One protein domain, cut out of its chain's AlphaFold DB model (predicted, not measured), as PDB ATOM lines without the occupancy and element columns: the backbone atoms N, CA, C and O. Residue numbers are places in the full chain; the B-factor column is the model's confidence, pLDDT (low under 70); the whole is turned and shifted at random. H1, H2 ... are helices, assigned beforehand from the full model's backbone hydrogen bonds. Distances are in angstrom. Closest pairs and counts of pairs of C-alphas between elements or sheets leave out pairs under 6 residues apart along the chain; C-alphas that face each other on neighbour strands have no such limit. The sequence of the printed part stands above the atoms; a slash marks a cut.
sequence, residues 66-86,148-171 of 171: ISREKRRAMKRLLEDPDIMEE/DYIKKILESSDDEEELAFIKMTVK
ATOM      1  N   ILE A  66     196.688 335.916 313.307       75.69
ATOM      2  CA  ILE A  66     197.139 334.618 313.804       75.69
ATOM      3  C   ILE A  66     198.307 334.174 312.923       75.69
ATOM      4  O   ILE A  66     198.154 334.045 311.701       75.69
ATOM      5  N   SER A  67     199.466 333.935 313.539       83.19
ATOM      6  CA  SER A  67     200.664 333.553 312.799       83.19
ATOM      7  C   SER A  67     200.417 332.275 311.991       83.19
ATOM      8  O   SER A  67     199.648 331.384 312.376       83.19
ATOM      9  N   ARG A  68     201.091 332.154 310.844       82.75
ATOM     10  CA  ARG A  68     200.997 330.963 309.982       82.75
ATOM     11  C   ARG A  68     201.310 329.675 310.750       82.75
ATOM     12  O   ARG A  68     200.760 328.623 310.433       82.75
ATOM     13  N   GLU A  69     202.185 329.759 311.748       81.31
ATOM     14  CA  GLU A  69     202.543 328.639 312.615       81.31
ATOM     15  C   GLU A  69     201.393 328.232 313.534       81.31
ATOM     16  O   GLU A  69     201.069 327.048 313.572       81.31
ATOM     17  N   LYS A  70     200.718 329.192 314.185       81.88
ATOM     18  CA  LYS A  70     199.527 328.921 315.007       81.88
ATOM     19  C   LYS A  70     198.415 328.283 314.169       81.88
ATOM     20  O   LYS A  70     197.868 327.256 314.554       81.88
ATOM     21  N   ARG A  71     198.143 328.811 312.965       84.44
ATOM     22  CA  ARG A  71     197.151 328.215 312.042       84.44
ATOM     23  C   ARG A  71     197.486 326.765 311.685       84.44
ATOM     24  O   ARG A  71     196.599 325.920 311.635       84.44
ATOM     25  N   ARG A  72     198.768 326.468 311.451       84.81
ATOM     26  CA  ARG A  72     199.233 325.102 311.170       84.81
ATOM     27  C   ARG A  72     199.113 324.184 312.386       84.81
ATOM     28  O   ARG A  72     198.755 323.028 312.199       84.81
ATOM     29  N   ALA A  73     199.416 324.679 313.585       85.38
ATOM     30  CA  ALA A  73     199.289 323.921 314.827       85.38
ATOM     31  C   ALA A  73     197.822 323.575 315.124       85.38
ATOM     32  O   ALA A  73     197.516 322.409 315.336       85.38
ATOM     33  N   MET A  74     196.912 324.549 315.016       85.69
ATOM     34  CA  MET A  74     195.469 324.327 315.192       85.69
ATOM     35  C   MET A  74     194.930 323.282 314.216       85.69
ATOM     36  O   MET A  74     194.240 322.356 314.626       85.69
ATOM     37  N   LYS A  75     195.295 323.383 312.929       86.38
ATOM     38  CA  LYS A  75     194.879 322.397 311.927       86.38
ATOM     39  C   LYS A  75     195.368 320.986 312.271       86.38
ATOM     40  O   LYS A  75     194.625 320.036 312.092       86.38
ATOM     41  N   ARG A  76     196.604 320.851 312.762       83.19
ATOM     42  CA  ARG A  76     197.155 319.543 313.142       83.19
ATOM     43  C   ARG A  76     196.484 318.939 314.372       83.19
ATOM     44  O   ARG A  76     196.350 317.731 314.386       83.19
ATOM     45  N   LEU A  77     196.064 319.747 315.349       83.06
ATOM     46  CA  LEU A  77     195.309 319.248 316.509       83.06
ATOM     47  C   LEU A  77     193.936 318.718 316.129       83.06
ATOM     48  O   LEU A  77     193.491 317.726 316.682       83.06
ATOM     49  N   LEU A  78     193.268 319.381 315.187       84.25
ATOM     50  CA  LEU A  78     191.967 318.921 314.719       84.25
ATOM     51  C   LEU A  78     192.064 317.598 313.941       84.25
ATOM     52  O   LEU A  78     191.093 316.864 313.867       84.25
ATOM     53  N   GLU A  79     193.230 317.317 313.356       79.88
ATOM     54  CA  GLU A  79     193.542 316.067 312.655       79.88
ATOM     55  C   GLU A  79     194.171 315.008 313.585       79.88
ATOM     56  O   GLU A  79     194.617 313.974 313.091       79.88
ATOM     57  N   ASP A  80     194.307 315.281 314.889       77.06
ATOM     58  CA  ASP A  80     194.998 314.386 315.822       77.06
ATOM     59  C   ASP A  80     194.055 313.241 316.241       77.06
ATOM     60  O   ASP A  80     193.022 313.519 316.862       77.06
ATOM     61  N   PRO A  81     194.373 311.973 315.914       72.25
ATOM     62  CA  PRO A  81     193.514 310.831 316.233       72.25
ATOM     63  C   PRO A  81     193.342 310.620 317.740       72.25
ATOM     64  O   PRO A  81     192.327 310.093 318.161       72.25
ATOM     65  N   ASP A  82     194.283 311.085 318.567       73.25
ATOM     66  CA  ASP A  82     194.160 310.992 320.028       73.25
ATOM     67  C   ASP A  82     193.116 311.984 320.595       73.25
ATOM     68  O   ASP A  82     192.670 311.846 321.734       73.25
ATOM     69  N   ILE A  83     192.768 313.028 319.829       74.31
ATOM     70  CA  ILE A  83     191.806 314.077 320.217       74.31
ATOM     71  C   ILE A  83     190.442 313.830 319.573       74.31
ATOM     72  O   ILE A  83     189.413 314.123 320.186       74.31
ATOM     73  N   MET A  84     190.421 313.333 318.335       74.12
ATOM     74  CA  MET A  84     189.184 312.864 317.725       74.12
ATOM     75  C   MET A  84     188.761 311.559 318.396       74.12
ATOM     76  O   MET A  84     189.547 310.636 318.524       74.12
ATOM     77  N   GLU A  85     187.507 311.482 318.832       69.38
ATOM     78  CA  GLU A  85     186.932 310.238 319.337       69.38
ATOM     79  C   GLU A  85     186.843 309.251 318.161       69.38
ATOM     80  O   GLU A  85     185.926 309.324 317.340       69.38
ATOM     81  N   GLU A  86     187.862 308.403 318.005       68.44
ATOM     82  CA  GLU A  86     187.833 307.328 317.021       68.44
ATOM     83  C   GLU A  86     186.777 306.303 317.441       68.44
ATOM     84  O   GLU A  86     186.656 305.929 318.610       68.44
ATOM     85  N   ASP A 148     204.356 319.997 320.625       68.75
ATOM     86  CA  ASP A 148     203.160 320.226 321.416       68.75
ATOM     87  C   ASP A 148     202.340 321.327 320.729       68.75
ATOM     88  O   ASP A 148     202.584 322.520 320.908       68.75
ATOM     89  N   TYR A 149     201.435 320.947 319.827       78.50
ATOM     90  CA  TYR A 149     200.716 321.906 318.991       78.50
ATOM     91  C   TYR A 149     199.862 322.784 319.903       78.50
ATOM     92  O   TYR A 149     199.735 323.983 319.675       78.50
ATOM     93  N   ILE A 150     199.409 322.170 321.000       80.50
ATOM     94  CA  ILE A 150     198.819 322.787 322.180       80.50
ATOM     95  C   ILE A 150     199.764 323.846 322.756       80.50
ATOM     96  O   ILE A 150     199.397 325.015 322.789       80.50
ATOM     97  N   LYS A 151     201.010 323.498 323.114       81.31
ATOM     98  CA  LYS A 151     201.997 324.478 323.604       81.31
ATOM     99  C   LYS A 151     202.224 325.603 322.602       81.31
ATOM    100  O   LYS A 151     202.234 326.752 322.996       81.31
ATOM    101  N   LYS A 152     202.342 325.314 321.302       81.19
ATOM    102  CA  LYS A 152     202.565 326.347 320.276       81.19
ATOM    103  C   LYS A 152     201.388 327.318 320.137       81.19
ATOM    104  O   LYS A 152     201.584 328.459 319.720       81.19
ATOM    105  N   ILE A 153     200.174 326.866 320.439       81.81
ATOM    106  CA  ILE A 153     198.987 327.720 320.506       81.81
ATOM    107  C   ILE A 153     199.005 328.535 321.805       81.81
ATOM    108  O   ILE A 153     198.794 329.744 321.748       81.81
ATOM    109  N   LEU A 154     199.332 327.907 322.940       79.00
ATOM    110  CA  LEU A 154     199.297 328.518 324.275       79.00
ATOM    111  C   LEU A 154     200.450 329.498 324.564       79.00
ATOM    112  O   LEU A 154     200.197 330.589 325.055       79.00
ATOM    113  N   GLU A 155     201.689 329.173 324.182       71.88
ATOM    114  CA  GLU A 155     202.932 329.953 324.400       71.88
ATOM    115  C   GLU A 155     202.893 331.350 323.755       71.88
ATOM    116  O   GLU A 155     203.745 332.186 323.991       71.88
ATOM    117  N   SER A 156     201.879 331.615 322.940       57.66
ATOM    118  CA  SER A 156     201.697 332.868 322.216       57.66
ATOM    119  C   SER A 156     200.530 333.719 322.722       57.66
ATOM    120  O   SER A 156     200.138 334.669 322.039       57.66
ATOM    121  N   SER A 157     199.929 333.312 323.844       57.47
ATOM    122  CA  SER A 157     198.981 334.121 324.613       57.47
ATOM    123  C   SER A 157     199.730 335.143 325.474       57.47
ATOM    124  O   SER A 157     199.335 336.304 325.491       57.47
ATOM    125  N   ASP A 158     200.856 334.750 326.082       55.19
ATOM    126  CA  ASP A 158     201.644 335.624 326.967       55.19
ATOM    127  C   ASP A 158     202.323 336.783 326.210       55.19
ATOM    128  O   ASP A 158     202.335 337.916 326.690       55.19
ATOM    129  N   ASP A 159     202.788 336.557 324.973       54.50
ATOM    130  CA  ASP A 159     203.390 337.614 324.140       54.50
ATOM    131  C   ASP A 159     202.394 338.748 323.787       54.50
ATOM    132  O   ASP A 159     202.798 339.897 323.577       54.50
ATOM    133  N   GLU A 160     201.087 338.454 323.686       57.88
ATOM    134  CA  GLU A 160     200.063 339.481 323.421       57.88
ATOM    135  C   GLU A 160     199.792 340.344 324.660       57.88
ATOM    136  O   GLU A 160     199.537 341.546 324.521       57.88
ATOM    137  N   GLU A 161     199.880 339.763 325.859       57.97
ATOM    138  CA  GLU A 161     199.702 340.483 327.121       57.97
ATOM    139  C   GLU A 161     200.888 341.408 327.408       57.97
ATOM    140  O   GLU A 161     200.674 342.574 327.742       57.97
ATOM    141  N   GLU A 162     202.128 340.963 327.172       56.84
ATOM    142  CA  GLU A 162     203.310 341.816 327.350       56.84
ATOM    143  C   GLU A 162     203.341 342.999 326.368       56.84
ATOM    144  O   GLU A 162     203.612 344.134 326.767       56.84
ATOM    145  N   LEU A 163     202.996 342.791 325.092       58.91
ATOM    146  CA  LEU A 163     202.926 343.879 324.105       58.91
ATOM    147  C   LEU A 163     201.802 344.880 324.409       58.91
ATOM    148  O   LEU A 163     201.967 346.084 324.182       58.91
ATOM    149  N   ALA A 164     200.665 344.407 324.927       61.50
ATOM    150  CA  ALA A 164     199.583 345.270 325.390       61.50
ATOM    151  C   ALA A 164     200.002 346.080 326.627       61.50
ATOM    152  O   ALA A 164     199.739 347.284 326.685       61.50
ATOM    153  N   PHE A 165     200.715 345.453 327.566       57.00
ATOM    154  CA  PHE A 165     201.231 346.098 328.769       57.00
ATOM    155  C   PHE A 165     202.273 347.173 328.430       57.00
ATOM    156  O   PHE A 165     202.134 348.316 328.861       57.00
ATOM    157  N   ILE A 166     203.237 346.860 327.553       61.69
ATOM    158  CA  ILE A 166     204.255 347.806 327.066       61.69
ATOM    159  C   ILE A 166     203.593 349.016 326.390       61.69
ATOM    160  O   ILE A 166     203.951 350.161 326.668       61.69
ATOM    161  N   LYS A 167     202.577 348.791 325.547       62.91
ATOM    162  CA  LYS A 167     201.835 349.866 324.866       62.91
ATOM    163  C   LYS A 167     201.021 350.740 325.828       62.91
ATOM    164  O   LYS A 167     200.805 351.913 325.531       62.91
ATOM    165  N   MET A 168     200.577 350.196 326.961       58.19
ATOM    166  CA  MET A 168     199.912 350.964 328.018       58.19
ATOM    167  C   MET A 168     200.889 351.765 328.883       58.19
ATOM    168  O   MET A 168     200.531 352.852 329.328       58.19
ATOM    169  N   THR A 169     202.111 351.273 329.094       61.81
ATOM    170  CA  THR A 169     203.147 351.960 329.888       61.81
ATOM    171  C   THR A 169     203.928 353.040 329.134       61.81
ATOM    172  O   THR A 169     204.543 353.886 329.771       61.81
ATOM    173  N   VAL A 170     203.913 353.050 327.796       62.91
ATOM    174  CA  VAL A 170     204.609 354.058 326.960       62.91
ATOM    175  C   VAL A 170     203.705 355.274 326.665       62.91
ATOM    176  O   VAL A 170     203.780 355.882 325.601       62.91
ATOM    177  N   LYS A 171     202.819 355.640 327.596       44.38
ATOM    178  CA  LYS A 171     201.934 356.805 327.468       44.38
ATOM    179  C   LYS A 171     202.275 357.895 328.471       44.38
ATOM    180  O   LYS A 171     202.520 357.546 329.643       44.38
TER     181      LYS A 171
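This is residues 66 to 86 and 148 to 171 of the 171 residues of an uncharacterized protein of Rodentolepis nana (UniProt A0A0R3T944). The longest helix, H3, is a free arm that sticks out at one end and follows nearly in line from the short helix H2, which packs on H1 at a steep angle. Residues 81 to 86 stick out at the other end, so the arm and this tail make the length. The printed part has 45 residues with three named helices, H1, H2 and H3 in chain order, and no named strand; its class is all helix. The whole is extended, with a radius of gyration of the C-alphas of 14.8 A and spans of 52 by 17 by 13 A.

H3 holds residues 158 to 169, 16.7 A from first to last C-alpha, and ends with C-alpha 169 at (203.147, 351.960, 329.888). H2 holds residues 149 to 154 and is 8.6 A long, with C-alpha 149 at (200.716, 321.906, 318.991). H1 holds residues 68 to 78 and is 15.8 A long, beginning with C-alpha 68 at (200.997, 330.963, 309.982).

H3 touches no helix. H2 and H3 meet only through their link, a tight one of 3 residues. H1 and H3 are apart. H1 and H2 touch, and their closest C-alphas, those of Ala 73 and Tyr 149, are 4.8 A apart. They run opposite ways at a steep tilt of 58 degrees. In H1, H2 and H3 every O i to N i+4 pair is within hydrogen-bond range.

The two C-alphas farthest apart are those of Glu 86 and Lys 171, 52.5 A. Residues 87 to 147 are not printed, and C-alphas 86 and 148 are 20.5 A apart across the cut. Residues 81 to 86 and residues 157 to 171, of which 158 to 169 belong to H3, stand free. The mean pLDDT of the printed part is 71.6; residues 85 to 86, 148 and 156 to 171 are under 70.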